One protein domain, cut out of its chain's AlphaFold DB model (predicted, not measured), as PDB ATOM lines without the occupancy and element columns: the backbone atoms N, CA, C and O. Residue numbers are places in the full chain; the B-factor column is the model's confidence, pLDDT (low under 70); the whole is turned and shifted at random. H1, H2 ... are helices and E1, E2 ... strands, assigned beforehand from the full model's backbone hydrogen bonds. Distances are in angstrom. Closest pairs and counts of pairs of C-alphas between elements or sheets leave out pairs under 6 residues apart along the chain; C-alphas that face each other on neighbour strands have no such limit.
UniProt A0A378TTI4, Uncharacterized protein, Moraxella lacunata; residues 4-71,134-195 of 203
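AT A GLANCE: This is residues 4 to 71 and 134 to 195 of the 203 residues of an uncharacterized protein of Moraxella lacunata (UniProt A0A378TTI4). A long helix, H1, runs through the middle; on one side of it are a small two-strand hairpin, E1 and E2, and the short helix H2, on the other a pair of parallel strands, E3 and E4, joined through helix H3. The last helix, H4, lies at the far end beyond E3 and E4 and touches no helix. The printed part has 130 residues with four named helices and four named strands, in the order H1 E1 E2 H2 E3 H3 E4 H4, of the mixed class. It is compact, with a radius of gyration of the C-alphas of 15.1 A and spans of 42 by 36 by 32 A.

IN THESE COORDINATES: After residues 4 to 19, with no named element, H1 takes residues 20 to 38, 26.5 A long from C-alpha 20 at (-65.725, 24.221, 122.561). E1 is residues 49 to 51, E2 58 to 60 and H2 63 to 70. E3, residues 136 to 142, is 20.3 A long; H3, residues 151 to 162, 15.8 A; E4, residues 166 to 172, 18.7 A. H4, residues 183 to 195, is 18.0 A long and ends with C-alpha 195 at (-92.808, 10.818, 102.017).

HOW THE PARTS SIT: The closest C-alphas of H1 and E2 are those of Asn 30 and Tyr 59, 4.9 A apart; those of H1 and E4 are Ser 32 and Leu 171, 5.6 A. E1 and E2 are an antiparallel hairpin, with N 50 and O 59 at 2.9 A. H1 and H2 are close but not clearly touching, Ile 26 to Phe 63, 7.6 A between C-alphas. E3, H3 and E4 form a strand-helix-strand unit, two parallel strands with a helix between them in the chain, its crossover right-handed; N 168 and O 137 are 2.8 A apart. H1 and H3, about perpendicular at 83 degrees, are close but not clearly touching, the C-alphas of Val 25 and Ala 151 being 6.8 A apart. H4 is near E3 and apart from H1. In H1, H2, H3 and H4 every O i to N i+4 pair is within hydrogen-bond range.

THE WHOLE: The C-alphas farthest apart, of Asn 15 and Lys 195, are 47.1 A apart. Residues 72 to 133 are cut out, with 34.5 A between C-alphas 71 and 134. Of the links that are printed whole, none is long. No printed residue is under 70 in pLDDT.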
ATOM      1  N   THR A   4     -75.495  24.717 122.947       98.38
ATOM      2  CA  THR A   4     -75.058  23.357 123.259       98.38
ATOM      3  C   THR A   4     -74.719  22.654 121.949       98.38
ATOM      4  O   THR A   4     -75.558  22.619 121.051       98.38
ATOM      5  N   GLY A   5     -73.500  22.135 121.823       97.50
ATOM      6  CA  GLY A   5     -73.008  21.506 120.595       97.50
ATOM      7  C   GLY A   5     -73.551  20.101 120.360       97.50
ATOM      8  O   GLY A   5     -74.282  19.549 121.189       97.50
ATOM      9  N   HIS A   6     -73.130  19.494 119.250       96.50
ATOM     10  CA  HIS A   6     -73.522  18.139 118.839       96.50
ATOM     11  C   HIS A   6     -73.261  17.060 119.904       96.50
ATOM     12  O   HIS A   6     -73.943  16.038 119.941       96.50
ATOM     13  N   ASN A   7     -72.277  17.273 120.778       95.81
ATOM     14  CA  ASN A   7     -71.887  16.350 121.844       95.81
ATOM     15  C   ASN A   7     -72.594  16.620 123.191       95.81
ATOM     16  O   ASN A   7     -72.243  16.007 124.199       95.81
ATOM     17  N   GLY A   8     -73.550  17.554 123.236       97.06
ATOM     18  CA  GLY A   8     -74.260  17.937 124.458       97.06
ATOM     19  C   GLY A   8     -73.489  18.884 125.385       97.06
ATOM     20  O   GLY A   8     -73.990  19.214 126.460       97.06
ATOM     21  N   GLN A   9     -72.293  19.345 125.007       97.62
ATOM     22  CA  GLN A   9     -71.504  20.287 125.804       97.62
ATOM     23  C   GLN A   9     -71.875  21.740 125.506       97.62
ATOM     24  O   GLN A   9     -72.223  22.098 124.382       97.62
ATOM     25  N   ALA A  10     -71.752  22.603 126.517       98.38
ATOM     26  CA  ALA A  10     -71.893  24.041 126.331       98.38
ATOM     27  C   ALA A  10     -70.791  24.574 125.402       98.38
ATOM     28  O   ALA A  10     -69.610  24.275 125.596       98.38
ATOM     29  N   LEU A  11     -71.179  25.394 124.427       98.62
ATOM     30  CA  LEU A  11     -70.263  26.036 123.493       98.62
ATOM     31  C   LEU A  11     -69.795  27.381 124.046       98.62
ATOM     32  O   LEU A  11     -70.592  28.307 124.228       98.62
ATOM     33  N   THR A  12     -68.498  27.487 124.313       98.12
ATOM     34  CA  THR A  12     -67.863  28.678 124.880       98.12
ATOM     35  C   THR A  12     -66.578  29.025 124.132       98.12
ATOM     36  O   THR A  12     -66.031  28.213 123.384       98.12
ATOM     37  N   LEU A  13     -66.122  30.262 124.330       98.06
ATOM     38  CA  LEU A  13     -64.821  30.756 123.894       98.06
ATOM     39  C   LEU A  13     -64.145  31.471 125.066       98.06
ATOM     40  O   LEU A  13     -64.814  32.139 125.857       98.06
ATOM     41  N   ASP A  14     -62.832  31.329 125.161       97.75
ATOM     42  CA  ASP A  14     -61.969  32.112 126.031       97.75
ATOM     43  C   ASP A  14     -61.631  33.478 125.403       97.75
ATOM     44  O   ASP A  14     -62.050  33.814 124.292       97.75
ATOM     45  N   ASN A  15     -60.836  34.278 126.116       97.44
ATOM     46  CA  ASN A  15     -60.418  35.606 125.656       97.44
ATOM     47  C   ASN A  15     -59.530  35.581 124.398       97.44
ATOM     48  O   ASN A  15     -59.357  36.617 123.763       97.44
ATOM     49  N   ASN A  16     -58.976  34.421 124.041       96.38
ATOM     50  CA  ASN A  16     -58.159  34.219 122.848       96.38
ATOM     51  C   ASN A  16     -58.976  33.630 121.683       96.38
ATOM     52  O   ASN A  16     -58.414  33.343 120.627       96.38
ATOM     53  N   GLY A  17     -60.287  33.429 121.857       95.31
ATOM     54  CA  GLY A  17     -61.152  32.830 120.845       95.31
ATOM     55  C   GLY A  17     -60.980  31.315 120.694       95.31
ATOM     56  O   GLY A  17     -61.331  30.771 119.647       95.31
ATOM     57  N   ASN A  18     -60.459  30.622 121.711       97.75
ATOM     58  CA  ASN A  18     -60.393  29.160 121.754       97.75
ATOM     59  C   ASN A  18     -61.458  28.593 122.696       97.75
ATOM     60  O   ASN A  18     -61.851  29.236 123.663       97.75
ATOM     61  N   GLY A  19     -61.928  27.377 122.433       97.69
ATOM     62  CA  GLY A  19     -62.918  26.707 123.271       97.69
ATOM     63  C   GLY A  19     -63.839  25.809 122.461       97.69
ATOM     64  O   GLY A  19     -63.702  25.686 121.244       97.69
ATOM     65  N   THR A  20     -64.822  25.225 123.138       98.44
ATOM     66  CA  THR A  20     -65.725  24.221 122.561       98.44
ATOM     67  C   THR A  20     -66.525  24.741 121.369       98.44
ATOM     68  O   THR A  20     -66.872  23.963 120.488       98.44
ATOM     69  N   PHE A  21     -66.782  26.051 121.266       98.56
ATOM     70  CA  PHE A  21     -67.415  26.605 120.065       98.56
ATOM     71  C   PHE A  21     -66.502  26.526 118.827       98.56
ATOM     72  O   PHE A  21     -66.973  26.229 117.732       98.56
ATOM     73  N   LYS A  22     -65.192  26.760 118.985       98.50
ATOM     74  CA  LYS A  22     -64.218  26.576 117.899       98.50
ATOM     75  C   LYS A  22     -64.139  25.100 117.498       98.50
ATOM     76  O   LYS A  22     -64.114  24.801 116.306       98.50
ATOM     77  N   ASP A  23     -64.182  24.198 118.476       98.50
ATOM     78  CA  ASP A  23     -64.216  22.753 118.232       98.50
ATOM     79  C   ASP A  23     -65.479  22.327 117.469       98.50
ATOM     80  O   ASP A  23     -65.399  21.467 116.596       98.50
ATOM     81  N   GLU A  24     -66.628  22.963 117.723       98.75
ATOM     82  CA  GLU A  24     -67.871  22.732 116.970       98.75
ATOM     83  C   GLU A  24     -67.725  23.122 115.490       98.75
ATOM     84  O   GLU A  24     -68.120  22.373 114.593       98.75
ATOM     85  N   VAL A  25     -67.100  24.269 115.201       98.81
ATOM     86  CA  VAL A  25     -66.804  24.674 113.816       98.81
ATOM     87  C   VAL A  25     -65.872  23.656 113.148       98.81
ATOM     88  O   VAL A  25     -66.124  23.233 112.019       98.81
ATOM     89  N   ILE A  26     -64.826  23.214 113.855       98.75
ATOM     90  CA  ILE A  26     -63.892  22.188 113.368       98.75
ATOM     91  C   ILE A  26     -64.607  20.848 113.146       98.75
ATOM     92  O   ILE A  26     -64.335  20.174 112.156       98.75
ATOM     93  N   TYR A  27     -65.558  20.469 114.000       98.69
ATOM     94  CA  TYR A  27     -66.384  19.278 113.811       98.69
ATOM     95  C   TYR A  27     -67.141  19.325 112.475       98.69
ATOM     96  O   TYR A  27     -67.084  18.366 111.699       98.69
ATOM     97  N   HIS A  28     -67.770  20.456 112.146       98.81
ATOM     98  CA  HIS A  28     -68.445  20.617 110.857       98.81
ATOM     99  C   HIS A  28     -67.478  20.604 109.664       98.81
ATOM    100  O   HIS A  28     -67.814  20.038 108.623       98.81
ATOM    101  N   LEU A  29     -66.267  21.151 109.806       98.88
ATOM    102  CA  LEU A  29     -65.221  21.052 108.778       98.88
ATOM    103  C   LEU A  29     -64.713  19.618 108.595       98.88
ATOM    104  O   LEU A  29     -64.507  19.175 107.468       98.88
ATOM    105  N   ASN A  30     -64.573  18.856 109.678       98.75
ATOM    106  CA  ASN A  30     -64.206  17.444 109.608       98.75
ATOM    107  C   ASN A  30     -65.287  16.642 108.874       98.75
ATOM    108  O   ASN A  30     -64.968  15.810 108.026       98.75
ATOM    109  N   ASN A  31     -66.566  16.909 109.153       98.69
ATOM    110  CA  ASN A  31     -67.670  16.299 108.413       98.69
ATOM    111  C   ASN A  31     -67.628  16.686 106.929       98.69
ATOM    112  O   ASN A  31     -67.754  15.811 106.078       98.69
ATOM    113  N   SER A  32     -67.371  17.962 106.624       98.69
ATOM    114  CA  SER A  32     -67.197  18.468 105.258       98.69
ATOM    115  C   SER A  32     -66.125  17.692 104.485       98.69
ATOM    116  O   SER A  32     -66.411  17.108 103.437       98.69
ATOM    117  N   ALA A  33     -64.916  17.609 105.049       98.62
ATOM    118  CA  ALA A  33     -63.791  16.886 104.465       98.62
ATOM    119  C   ALA A  33     -64.131  15.404 104.247       98.62
ATOM    120  O   ALA A  33     -63.962  14.872 103.155       98.62
ATOM    121  N   ASN A  34     -64.686  14.723 105.251       98.62
ATOM    122  CA  ASN A  34     -64.985  13.297 105.116       98.62
ATOM    123  C   ASN A  34     -66.138  13.000 104.150       98.62
ATOM    124  O   ASN A  34     -66.138  11.933 103.538       98.62
ATOM    125  N   THR A  35     -67.096  13.912 103.978       98.19
ATOM    126  CA  THR A  35     -68.105  13.800 102.915       98.19
ATOM    127  C   THR A  35     -67.451  13.910 101.539       98.19
ATOM    128  O   THR A  35     -67.689  13.056 100.689       98.19
ATOM    129  N   ALA A  36     -66.562  14.885 101.330       98.12
ATOM    130  CA  ALA A  36     -65.806  15.005 100.082       98.12
ATOM    131  C   ALA A  36     -64.942  13.771  99.792       98.12
ATOM    132  O   ALA A  36     -64.979  13.247  98.681       98.12
ATOM    133  N   PHE A  37     -64.228  13.258 100.794       98.06
ATOM    134  CA  PHE A  37     -63.426  12.044 100.654       98.06
ATOM    135  C   PHE A  37     -64.267  10.831 100.231       98.06
ATOM    136  O   PHE A  37     -63.900  10.114  99.304       98.06
ATOM    137  N   LYS A  38     -65.433  10.620 100.860       97.31
ATOM    138  CA  LYS A  38     -66.365   9.540 100.478       97.31
ATOM    139  C   LYS A  38     -66.884   9.686  99.049       97.31
ATOM    140  O   LYS A  38     -67.160   8.680  98.404       97.31
ATOM    141  N   ASN A  39     -66.972  10.921  98.562       96.00
ATOM    142  CA  ASN A  39     -67.374  11.244  97.198       96.00
ATOM    143  C   ASN A  39     -66.197  11.236  96.201       96.00
ATOM    144  O   ASN A  39     -66.379  11.610  95.046       96.00
ATOM    145  N   GLY A  40     -65.008  10.781  96.617       96.75
ATOM    146  CA  GLY A  40     -63.855  10.571  95.741       96.75
ATOM    147  C   GLY A  40     -62.895  11.757  95.626       96.75
ATOM    148  O   GLY A  40     -61.977  11.701  94.811       96.75
ATOM    149  N   THR A  41     -63.067  12.814  96.423       97.31
ATOM    150  CA  THR A  41     -62.118  13.935  96.457       97.31
ATOM    151  C   THR A  41     -60.809  13.505  97.118       97.31
ATOM    152  O   THR A  41     -60.820  13.010  98.249       97.31
ATOM    153  N   ASP A  42     -59.680  13.746  96.446       96.19
ATOM    154  CA  ASP A  42     -58.359  13.626  97.064       96.19
ATOM    155  C   ASP A  42     -58.124  14.800  98.022       96.19
ATOM    156  O   ASP A  42     -58.307  15.965  97.666       96.19
ATOM    157  N   LEU A  43     -57.758  14.479  99.259       97.50
ATOM    158  CA  LEU A  43     -57.540  15.445 100.329       97.50
ATOM    159  C   LEU A  43     -56.090  15.476 100.825       97.50
ATOM    160  O   LEU A  43     -55.797  16.180 101.790       97.50
ATOM    161  N   ASN A  44     -55.190  14.718 100.194       94.62
ATOM    162  CA  ASN A  44     -53.792  14.639 100.616       94.62
ATOM    163  C   ASN A  44     -53.012  15.939 100.357       94.62
ATOM    164  O   ASN A  44     -52.026  16.182 101.044       94.62
ATOM    165  N   ASP A  45     -53.481  16.787  99.437       92.75
ATOM    166  CA  ASP A  45     -52.845  18.068  99.092       92.75
ATOM    167  C   ASP A  45     -53.134  19.201 100.098       92.75
ATOM    168  O   ASP A  45     -52.645  20.323  99.946       92.75
ATOM    169  N   PHE A  46     -53.960  18.954 101.120       97.56
ATOM    170  CA  PHE A  46     -54.303  19.959 102.125       97.56
ATOM    171  C   PHE A  46     -53.473  19.766 103.396       97.56
ATOM    172  O   PHE A  46     -53.876  19.035 104.298       97.56
ATOM    173  N   ASP A  47     -52.369  20.505 103.514       97.19
ATOM    174  CA  ASP A  47     -51.424  20.424 104.646       97.19
ATOM    175  C   ASP A  47     -52.047  20.700 106.030       97.19
ATOM    176  O   ASP A  47     -51.470  20.364 107.064       97.19
ATOM    177  N   PHE A  48     -53.226  21.330 106.075       98.38
ATOM    178  CA  PHE A  48     -53.961  21.568 107.319       98.38
ATOM    179  C   PHE A  48     -54.795  20.367 107.787       98.38
ATOM    180  O   PHE A  48     -55.326  20.383 108.904       98.38
ATOM    181  N   LEU A  49     -54.954  19.346 106.942       98.62
ATOM    182  CA  LEU A  49     -55.620  18.097 107.277       98.62
ATOM    183  C   LEU A  49     -54.600  17.050 107.727       98.62
ATOM    184  O   LEU A  49     -53.494  16.949 107.211       98.62
ATOM    185  N   ALA A  50     -55.022  16.208 108.661       98.44
ATOM    186  CA  ALA A  50     -54.332  14.976 109.003       98.44
ATOM    187  C   ALA A  50     -55.301  13.795 108.931       98.44
ATOM    188  O   ALA A  50     -56.521  13.960 108.842       98.44
ATOM    189  N   GLN A  51     -54.739  12.587 108.973       97.75
ATOM    190  CA  GLN A  51     -55.498  11.347 108.904       97.75
ATOM    191  C   GLN A  51     -55.368  10.522 110.180       97.75
ATOM    192  O   GLN A  51     -54.333  10.500 110.844       97.75
ATOM    193  N   ARG A  52     -56.428   9.781 110.492       96.44
ATOM    194  CA  ARG A  52     -56.463   8.759 111.544       96.44
ATOM    195  C   ARG A  52     -57.134   7.493 111.028       96.44
ATOM    196  O   ARG A  52     -57.984   7.540 110.143       96.44
ATOM    197  N   LYS A  53     -56.816   6.351 111.639       96.75
ATOM    198  CA  LYS A  53     -57.419   5.058 111.288       96.75
ATOM    199  C   LYS A  53     -58.876   4.978 111.771       96.75
ATOM    200  O   LYS A  53     -59.143   4.497 112.867       96.75
ATOM    201  N   SER A  54     -59.816   5.470 110.965       95.81
ATOM    202  CA  SER A  54     -61.259   5.411 111.236       95.81
ATOM    203  C   SER A  54     -62.085   5.497 109.944       95.81
ATOM    204  O   SER A  54     -61.536   5.802 108.891       95.81
ATOM    205  N   ALA A  55     -63.404   5.289 110.027       94.00
ATOM    206  CA  ALA A  55     -64.314   5.437 108.881       94.00
ATOM    207  C   ALA A  55     -64.434   6.887 108.357       94.00
ATOM    208  O   ALA A  55     -64.821   7.095 107.212       94.00
ATOM    209  N   ASN A  56     -64.096   7.874 109.192       96.38
ATOM    210  CA  ASN A  56     -63.986   9.290 108.835       96.38
ATOM    211  C   ASN A  56     -62.531   9.730 109.096       96.38
ATOM    212  O   ASN A  56     -62.237  10.282 110.168       96.38
ATOM    213  N   PRO A  57     -61.591   9.373 108.197       97.38
ATOM    214  CA  PRO A  57     -60.164   9.459 108.478       97.38
ATOM    215  C   PRO A  57     -59.636  10.890 108.562       97.38
ATOM    216  O   PRO A  57     -58.712  11.112 109.337       97.38
ATOM    217  N   PHE A  58     -60.206  11.851 107.832       98.50
ATOM    218  CA  PHE A  58     -59.669  13.212 107.768       98.50
ATOM    219  C   PHE A  58     -60.131  14.079 108.938       98.50
ATOM    220  O   PHE A  58     -61.288  14.018 109.360       98.50
ATOM    221  N   TYR A  59     -59.240  14.917 109.456       98.56
ATOM    222  CA  TYR A  59     -59.579  15.960 110.417       98.56
ATOM    223  C   TYR A  59     -58.660  17.173 110.254       98.56
ATOM    224  O   TYR A  59     -57.510  17.034 109.849       98.56
ATOM    225  N   VAL A  60     -59.164  18.363 110.580       98.62
ATOM    226  CA  VAL A  60     -58.387  19.608 110.597       98.62
ATOM    227  C   VAL A  60     -57.411  19.562 111.772       98.62
ATOM    228  O   VAL A  60     -57.823  19.627 112.929       98.62
ATOM    229  N   ALA A  61     -56.123  19.426 111.467       98.31
ATOM    230  CA  ALA A  61     -55.036  19.428 112.442       98.31
ATOM    231  C   ALA A  61     -54.449  20.832 112.659       98.31
ATOM    232  O   ALA A  61     -53.979  21.129 113.755       98.31
ATOM    233  N   ASP A  62     -54.521  21.700 111.645       98.50
ATOM    234  CA  ASP A  62     -54.110  23.106 111.721       98.50
ATOM    235  C   ASP A  62     -55.267  24.023 111.297       98.50
ATOM    236  O   ASP A  62     -55.488  24.293 110.116       98.50
ATOM    237  N   PHE A  63     -56.027  24.530 112.271       98.19
ATOM    238  CA  PHE A  63     -57.135  25.440 111.974       98.19
ATOM    239  C   PHE A  63     -56.660  26.768 111.370       98.19
ATOM    240  O   PHE A  63     -57.327  27.311 110.490       98.19
ATOM    241  N   ASP A  64     -55.495  27.276 111.771       97.94
ATOM    242  CA  ASP A  64     -54.957  28.511 111.199       97.94
ATOM    243  C   ASP A  64     -54.482  28.277 109.758       97.94
ATOM    244  O   ASP A  64     -54.618  29.154 108.906       97.94
ATOM    245  N   GLY A  65     -53.973  27.081 109.457       98.50
ATOM    246  CA  GLY A  65     -53.684  26.611 108.101       98.50
ATOM    247  C   GLY A  65     -54.923  26.557 107.225       98.50
ATOM    248  O   GLY A  65     -54.899  27.067 106.104       98.50
ATOM    249  N   TYR A  66     -56.033  26.052 107.763       98.62
ATOM    250  CA  TYR A  66     -57.327  26.127 107.091       98.62
ATOM    251  C   TYR A  66     -57.758  27.582 106.832       98.62
ATOM    252  O   TYR A  66     -58.192  27.902 105.727       98.62
ATOM    253  N   LEU A  67     -57.596  28.492 107.801       97.94
ATOM    254  CA  LEU A  67     -57.919  29.913 107.611       97.94
ATOM    255  C   LEU A  67     -57.031  30.585 106.553       97.94
ATOM    256  O   LEU A  67     -57.529  31.381 105.755       97.94
ATOM    257  N   ARG A  68     -55.734  30.250 106.500       97.94
ATOM    258  CA  ARG A  68     -54.822  30.711 105.436       97.94
ATOM    259  C   ARG A  68     -55.250  30.184 104.073       97.94
ATOM    260  O   ARG A  68     -55.258  30.948 103.114       97.94
ATOM    261  N   TYR A  69     -55.646  28.914 104.004       97.56
ATOM    262  CA  TYR A  69     -56.222  28.331 102.802       97.56
ATOM    263  C   TYR A  69     -57.486  29.092 102.388       97.56
ATOM    264  O   TYR A  69     -57.574  29.517 101.241       97.56
ATOM    265  N   LEU A  70     -58.453  29.283 103.290       97.88
ATOM    266  CA  LEU A  70     -59.719  29.983 103.034       97.88
ATOM    267  C   LEU A  70     -59.507  31.426 102.543       97.88
ATOM    268  O   LEU A  70     -60.203  31.876 101.633       97.88
ATOM    269  N   GLY A  71     -58.530  32.129 103.114       97.44
ATOM    270  CA  GLY A  71     -58.232  33.520 102.791       97.44
ATOM    271  C   GLY A  71     -59.239  34.510 103.388       97.44
ATOM    272  O   GLY A  71     -60.303  34.147 103.889       97.44
ATOM    273  N   THR A 134     -91.754  26.710 111.686       96.25
ATOM    274  CA  THR A 134     -90.941  25.865 110.803       96.25
ATOM    275  C   THR A 134     -90.167  24.828 111.609       96.25
ATOM    276  O   THR A 134     -89.392  25.177 112.505       96.25
ATOM    277  N   GLN A 135     -90.379  23.548 111.291       95.81
ATOM    278  CA  GLN A 135     -89.728  22.424 111.975       95.81
ATOM    279  C   GLN A 135     -88.479  21.925 111.254       95.81
ATOM    280  O   GLN A 135     -87.533  21.512 111.917       95.81
ATOM    281  N   HIS A 136     -88.459  21.997 109.923       97.81
ATOM    282  CA  HIS A 136     -87.388  21.452 109.094       97.81
ATOM    283  C   HIS A 136     -86.594  22.579 108.439       97.81
ATOM    284  O   HIS A 136     -87.169  23.458 107.798       97.81
ATOM    285  N   TRP A 137     -85.278  22.545 108.609       98.44
ATOM    286  CA  TRP A 137     -84.345  23.541 108.096       98.44
ATOM    287  C   TRP A 137     -83.212  22.829 107.370       98.44
ATOM    288  O   TRP A 137     -82.567  21.960 107.951       98.44
ATOM    289  N   ARG A 138     -82.942  23.218 106.124       98.62
ATOM    290  CA  ARG A 138     -81.736  22.813 105.400       98.62
ATOM    291  C   ARG A 138     -80.856  24.036 105.221       98.62
ATOM    292  O   ARG A 138     -81.286  25.017 104.624       98.62
ATOM    293  N   ILE A 139     -79.649  23.994 105.770       98.69
ATOM    294  CA  ILE A 139     -78.705  25.113 105.747       98.69
ATOM    295  C   ILE A 139     -77.386  24.612 105.167       98.69
ATOM    296  O   ILE A 139     -76.871  23.554 105.545       98.69
ATOM    297  N   ARG A 140     -76.828  25.380 104.237       98.75
ATOM    298  CA  ARG A 140     -75.505  25.144 103.671       98.75
ATOM    299  C   ARG A 140     -74.703  26.437 103.703       98.75
ATOM    300  O   ARG A 140     -75.266  27.516 103.561       98.75
ATOM    301  N   HIS A 141     -73.400  26.304 103.900       98.81
ATOM    302  CA  HIS A 141     -72.419  27.370 103.696       98.81
ATOM    303  C   HIS A 141     -71.175  26.742 103.077       98.81
ATOM    304  O   HIS A 141     -70.767  25.658 103.494       98.81
ATOM    305  N   GLY A 142     -70.575  27.374 102.076       98.69
ATOM    306  CA  GLY A 142     -69.378  26.836 101.438       98.69
ATOM    307  C   GLY A 142     -68.191  26.773 102.407       98.69
ATOM    308  O   GLY A 142     -67.869  27.752 103.069       98.69
ATOM    309  N   ALA A 143     -67.470  25.654 102.480       98.50
ATOM    310  CA  ALA A 143     -66.213  25.580 103.238       98.50
ATOM    311  C   ALA A 143     -65.089  26.413 102.584       98.50
ATOM    312  O   ALA A 143     -64.006  26.557 103.141       98.50
ATOM    313  N   LYS A 144     -65.321  26.966 101.390       98.19
ATOM    314  CA  LYS A 144     -64.464  27.963 100.744       98.19
ATOM    315  C   LYS A 144     -65.135  29.341 100.641       98.19
ATOM    316  O   LYS A 144     -64.571  30.244 100.032       98.19
ATOM    317  N   ASP A 145     -66.318  29.519 101.225       98.62
ATOM    318  CA  ASP A 145     -67.005  30.807 101.282       98.62
ATOM    319  C   ASP A 145     -66.442  31.639 102.447       98.62
ATOM    320  O   ASP A 145     -66.495  31.230 103.613       98.62
ATOM    321  N   ASN A 146     -65.897  32.810 102.107       97.75
ATOM    322  CA  ASN A 146     -65.321  33.777 103.036       97.75
ATOM    323  C   ASN A 146     -66.048  35.139 103.034       97.75
ATOM    324  O   ASN A 146     -65.496  36.126 103.536       97.75
ATOM    325  N   ASP A 147     -67.290  35.190 102.537       98.25
ATOM    326  CA  ASP A 147     -68.149  36.382 102.554       98.25
ATOM    327  C   ASP A 147     -68.656  36.694 103.970       98.25
ATOM    328  O   ASP A 147     -68.902  37.854 104.322       98.25
ATOM    329  N   THR A 148     -68.763  35.660 104.808       97.88
ATOM    330  CA  THR A 148     -68.979  35.759 106.254       97.88
ATOM    331  C   THR A 148     -68.193  34.689 107.010       97.88
ATOM    332  O   THR A 148     -67.669  33.741 106.430       97.88
ATOM    333  N   SER A 149     -68.085  34.834 108.331       98.19
ATOM    334  CA  SER A 149     -67.451  33.813 109.171       98.19
ATOM    335  C   SER A 149     -68.295  32.540 109.200       98.19
ATOM    336  O   SER A 149     -69.505  32.623 109.413       98.19
ATOM    337  N   LEU A 150     -67.650  31.368 109.134       98.38
ATOM    338  CA  LEU A 150     -68.293  30.058 109.339       98.38
ATOM    339  C   LEU A 150     -69.079  29.979 110.654       98.38
ATOM    340  O   LEU A 150     -70.033  29.217 110.768       98.38
ATOM    341  N   ALA A 151     -68.699  30.786 111.649       98.31
ATOM    342  CA  ALA A 151     -69.410  30.871 112.915       98.31
ATOM    343  C   ALA A 151     -70.870  31.324 112.748       98.31
ATOM    344  O   ALA A 151     -71.716  30.893 113.520       98.31
ATOM    345  N   VAL A 152     -71.183  32.178 111.766       98.62
ATOM    346  CA  VAL A 152     -72.537  32.721 111.568       98.62
ATOM    347  C   VAL A 152     -73.556  31.620 111.239       98.62
ATOM    348  O   VAL A 152     -74.522  31.481 111.997       98.62
ATOM    349  N   PRO A 153     -73.367  30.797 110.187       98.69
ATOM    350  CA  PRO A 153     -74.283  29.695 109.906       98.69
ATOM    351  C   PRO A 153     -74.241  28.598 110.981       98.69
ATOM    352  O   PRO A 153     -75.292  28.039 111.290       98.69
ATOM    353  N   VAL A 154     -73.086  28.338 111.614       98.75
ATOM    354  CA  VAL A 154     -72.985  27.379 112.735       98.75
ATOM    355  C   VAL A 154     -73.843  27.831 113.921       98.75
ATOM    356  O   VAL A 154     -74.633  27.047 114.431       98.75
ATOM    357  N   ILE A 155     -73.781  29.108 114.316       98.75
ATOM    358  CA  ILE A 155     -74.617  29.662 115.396       98.75
ATOM    359  C   ILE A 155     -76.104  29.477 115.094       98.75
ATOM    360  O   ILE A 155     -76.853  29.073 115.985       98.75
ATOM    361  N   LEU A 156     -76.537  29.773 113.865       98.56
ATOM    362  CA  LEU A 156     -77.937  29.622 113.470       98.56
ATOM    363  C   LEU A 156     -78.375  28.155 113.533       98.56
ATOM    364  O   LEU A 156     -79.398  27.852 114.151       98.56
ATOM    365  N   ALA A 157     -77.591  27.252 112.941       98.62
ATOM    366  CA  ALA A 157     -77.883  25.823 112.930       98.62
ATOM    367  C   ALA A 157     -77.953  25.251 114.354       98.62
ATOM    368  O   ALA A 157     -78.955  24.634 114.718       98.62
ATOM    369  N   THR A 158     -76.953  25.534 115.194       98.56
ATOM    370  CA  THR A 158     -76.927  25.073 116.587       98.56
ATOM    371  C   THR A 158     -78.086  25.650 117.395       98.56
ATOM    372  O   THR A 158     -78.725  24.929 118.159       98.56
ATOM    373  N   ALA A 159     -78.413  26.936 117.231       98.12
ATOM    374  CA  ALA A 159     -79.516  27.550 117.969       98.12
ATOM    375  C   ALA A 159     -80.877  26.940 117.604       98.12
ATOM    376  O   ALA A 159     -81.697  26.718 118.495       98.12
ATOM    377  N   LEU A 160     -81.101  26.641 116.320       98.25
ATOM    378  CA  LEU A 160     -82.283  25.919 115.850       98.25
ATOM    379  C   LEU A 160     -82.327  24.494 116.432       98.25
ATOM    380  O   LEU A 160     -83.352  24.090 116.979       98.25
ATOM    381  N   GLN A 161     -81.212  23.756 116.409       97.69
ATOM    382  CA  GLN A 161     -81.130  22.414 117.007       97.69
ATOM    383  C   GLN A 161     -81.408  22.430 118.517       97.69
ATOM    384  O   GLN A 161     -82.148  21.591 119.024       97.69
ATOM    385  N   ASN A 162     -80.885  23.417 119.251       97.19
ATOM    386  CA  ASN A 162     -81.144  23.582 120.687       97.19
ATOM    387  C   ASN A 162     -82.615  23.892 121.013       97.19
ATOM    388  O   ASN A 162     -83.027  23.741 122.161       97.19
ATOM    389  N   GLN A 163     -83.413  24.296 120.022       96.00
ATOM    390  CA  GLN A 163     -84.865  24.486 120.134       96.00
ATOM    391  C   GLN A 163     -85.666  23.259 119.679       96.00
ATOM    392  O   GLN A 163     -86.883  23.346 119.520       96.00
ATOM    393  N   GLY A 164     -85.002  22.125 119.441       95.81
ATOM    394  CA  GLY A 164     -85.645  20.898 118.974       95.81
ATOM    395  C   GLY A 164     -86.063  20.939 117.504       95.81
ATOM    396  O   GLY A 164     -86.911  20.149 117.101       95.81
ATOM    397  N   LYS A 165     -85.509  21.858 116.700       97.44
ATOM    398  CA  LYS A 165     -85.753  21.889 115.252       97.44
ATOM    399  C   LYS A 165     -84.931  20.812 114.546       97.44
ATOM    400  O   LYS A 165     -83.789  20.544 114.922       97.44
ATOM    401  N   ASN A 166     -85.486  20.265 113.470       97.19
ATOM    402  CA  ASN A 166     -84.795  19.336 112.584       97.19
ATOM    403  C   ASN A 166     -83.931  20.141 111.611       97.19
ATOM    404  O   ASN A 166     -84.454  20.771 110.691       97.19
ATOM    405  N   VAL A 167     -82.616  20.143 111.828       98.31
ATOM    406  CA  VAL A 167     -81.674  20.931 111.023       98.31
ATOM    407  C   VAL A 167     -80.709  20.012 110.289       98.31
ATOM    408  O   VAL A 167     -79.850  19.385 110.907       98.31
ATOM    409  N   ASP A 168     -80.825  19.984 108.967       98.50
ATOM    410  CA  ASP A 168     -79.822  19.438 108.062       98.50
ATOM    411  C   ASP A 168     -78.816  20.553 107.740       98.50
ATOM    412  O   ASP A 168     -79.087  21.448 106.934       98.50
ATOM    413  N   PHE A 169     -77.662  20.532 108.408       98.81
ATOM    414  CA  PHE A 169     -76.611  21.535 108.252       98.81
ATOM    415  C   PHE A 169     -75.291  20.915 107.796       98.81
ATOM    416  O   PHE A 169     -74.824  19.931 108.371       98.81
ATOM    417  N   ALA A 170     -74.647  21.543 106.810       98.62
ATOM    418  CA  ALA A 170     -73.303  21.179 106.386       98.62
ATOM    419  C   ALA A 170     -72.501  22.390 105.899       98.62
ATOM    420  O   ALA A 170     -73.036  23.295 105.251       98.62
ATOM    421  N   LEU A 171     -71.191  22.348 106.153       98.75
ATOM    422  CA  LEU A 171     -70.220  23.151 105.421       98.75
ATOM    423  C   LEU A 171     -69.842  22.382 104.148       98.75
ATOM    424  O   LEU A 171     -69.338  21.264 104.244       98.75
ATOM    425  N   ALA A 172     -70.111  22.917 102.960       98.31
ATOM    426  CA  ALA A 172     -69.912  22.188 101.705       98.31
ATOM    427  C   ALA A 172     -68.449  22.272 101.238       98.31
ATOM    428  O   ALA A 172     -67.944  23.361 100.966       98.31
ATOM    429  N   TRP A 173     -67.750  21.136 101.167       98.44
ATOM    430  CA  TRP A 173     -66.319  21.107 100.849       98.44
ATOM    431  C   TRP A 173     -66.028  21.693  99.467       98.44
ATOM    432  O   TRP A 173     -66.724  21.385  98.505       98.44
ATOM    433  N   GLY A 174     -64.983  22.516  99.355       96.75
ATOM    434  CA  GLY A 174     -64.546  23.099  98.080       96.75
ATOM    435  C   GLY A 174     -65.495  24.140  97.473       96.75
ATOM    436  O   GLY A 174     -65.124  24.793  96.501       96.75
ATOM    437  N   VAL A 175     -66.683  24.342  98.044       98.31
ATOM    438  CA  VAL A 175     -67.672  25.300  97.543       98.31
ATOM    439  C   VAL A 175     -67.370  26.698  98.081       98.31
ATOM    440  O   VAL A 175     -67.215  26.873  99.291       98.31
ATOM    441  N   GLY A 176     -67.254  27.674  97.176       98.00
ATOM    442  CA  GLY A 176     -67.142  29.104  97.486       98.00
ATOM    443  C   GLY A 176     -68.502  29.756  97.749       98.00
ATOM    444  O   GLY A 176     -69.461  29.072  98.093       98.00
ATOM    445  N   HIS A 177     -68.598  31.074  97.568       97.69
ATOM    446  CA  HIS A 177     -69.875  31.774  97.709       97.69
ATOM    447  C   HIS A 177     -70.859  31.379  96.597       97.69
ATOM    448  O   HIS A 177     -70.559  31.535  95.411       97.69
ATOM    449  N   GLY A 178     -72.028  30.860  96.975       96.75
ATOM    450  CA  GLY A 178     -73.060  30.425  96.035       96.75
ATOM    451  C   GLY A 178     -74.179  29.603  96.679       96.75
ATOM    452  O   GLY A 178     -74.147  29.295  97.869       96.75
ATOM    453  N   GLY A 179     -75.167  29.237  95.865       97.38
ATOM    454  CA  GLY A 179     -76.304  28.387  96.227       97.38
ATOM    455  C   GLY A 179     -76.649  27.429  95.087       97.38
ATOM    456  O   GLY A 179     -75.993  27.453  94.048       97.38
ATOM    457  N   ASP A 180     -77.649  26.574  95.295       97.88
ATOM    458  CA  ASP A 180     -78.206  25.649  94.292       97.88
ATOM    459  C   ASP A 180     -77.177  24.733  93.594       97.88
ATOM    460  O   ASP A 180     -77.430  24.168  92.534       97.88
ATOM    461  N   TYR A 181     -76.006  24.536  94.196       97.69
ATOM    462  CA  TYR A 181     -74.952  23.662  93.673       97.69
ATOM    463  C   TYR A 181     -75.183  22.180  94.017       97.69
ATOM    464  O   TYR A 181     -74.523  21.311  93.454       97.69
ATOM    465  N   ASP A 182     -76.111  21.879  94.934       97.19
ATOM    466  CA  ASP A 182     -76.419  20.534  95.434       97.19
ATOM    467  C   ASP A 182     -77.893  20.131  95.222       97.19
ATOM    468  O   ASP A 182     -78.475  19.416  96.039       97.19
ATOM    469  N   LEU A 183     -78.503  20.550  94.099       98.06
ATOM    470  CA  LEU A 183     -79.936  20.351  93.804       98.06
ATOM    471  C   LEU A 183     -80.429  18.916  93.995       98.06
ATOM    472  O   LEU A 183     -81.535  18.714  94.486       98.06
ATOM    473  N   LYS A 184     -79.622  17.916  93.628       96.81
ATOM    474  CA  LYS A 184     -80.002  16.516  93.837       96.81
ATOM    475  C   LYS A 184     -80.199  16.213  95.327       96.81
ATOM    476  O   LYS A 184     -81.224  15.655  95.693       96.81
ATOM    477  N   GLU A 185     -79.253  16.603  96.180       96.44
ATOM    478  CA  GLU A 185     -79.359  16.407  97.632       96.44
ATOM    479  C   GLU A 185     -80.483  17.248  98.243       96.44
ATOM    480  O   GLU A 185     -81.153  16.802  99.172       96.44
ATOM    481  N   LEU A 186     -80.703  18.461  97.730       98.12
ATOM    482  CA  LEU A 186     -81.825  19.308  98.133       98.12
ATOM    483  C   LEU A 186     -83.169  18.634  97.834       98.12
ATOM    484  O   LEU A 186     -84.040  18.600  98.704       98.12
ATOM    485  N   PHE A 187     -83.344  18.100  96.625       98.00
ATOM    486  CA  PHE A 187     -84.579  17.425  96.235       98.00
ATOM    487  C   PHE A 187     -84.755  16.098  96.961       98.00
ATOM    488  O   PHE A 187     -85.856  15.834  97.423       98.00
ATOM    489  N   ASP A 188     -83.689  15.319  97.157       97.19
ATOM    490  CA  ASP A 188     -83.745  14.086  97.949       97.19
ATOM    491  C   ASP A 188     -84.175  14.372  99.406       97.19
ATOM    492  O   ASP A 188     -85.009  13.650  99.957       97.19
ATOM    493  N   TRP A 189     -83.667  15.456 100.012       97.50
ATOM    494  CA  TRP A 189     -84.079  15.924 101.343       97.50
ATOM    495  C   TRP A 189     -85.545  16.376 101.375       97.50
ATOM    496  O   TRP A 189     -86.291  16.014 102.282       97.50
ATOM    497  N   ALA A 190     -85.994  17.146 100.382       96.69
ATOM    498  CA  ALA A 190     -87.391  17.567 100.309       96.69
ATOM    499  C   ALA A 190     -88.331  16.358 100.139       96.69
ATOM    500  O   ALA A 190     -89.344  16.246 100.832       96.69
ATOM    501  N   ASP A 191     -87.961  15.420  99.266       96.00
ATOM    502  CA  ASP A 191     -88.688  14.178  99.012       96.00
ATOM    503  C   ASP A 191     -88.833  13.322 100.273       96.00
ATOM    504  O   ASP A 191     -89.898  12.737 100.490       96.00
ATOM    505  N   SER A 192     -87.782  13.217 101.098       95.12
ATOM    506  CA  SER A 192     -87.839  12.422 102.330       95.12
ATOM    507  C   SER A 192     -88.851  13.003 103.316       95.12
ATOM    508  O   SER A 192     -89.654  12.256 103.869       95.12
ATOM    509  N   LEU A 193     -88.902  14.332 103.452       94.00
ATOM    510  CA  LEU A 193     -89.864  15.009 104.325       94.00
ATOM    511  C   LEU A 193     -91.313  14.826 103.861       94.00
ATOM    512  O   LEU A 193     -92.214  14.664 104.682       94.00
ATOM    513  N   VAL A 194     -91.567  14.853 102.551       91.12
ATOM    514  CA  VAL A 194     -92.925  14.679 102.008       91.12
ATOM    515  C   VAL A 194     -93.392  13.228 102.159       91.12
ATOM    516  O   VAL A 194     -94.531  12.986 102.567       91.12
ATOM    517  N   LYS A 195     -92.508  12.255 101.892       85.62
ATOM    518  CA  LYS A 195     -92.808  10.818 102.017       85.62
ATOM    519  C   LYS A 195     -93.042  10.396 103.467       85.62
ATOM    520  O   LYS A 195     -93.990   9.657 103.723       85.62
TER     521      LYS A 195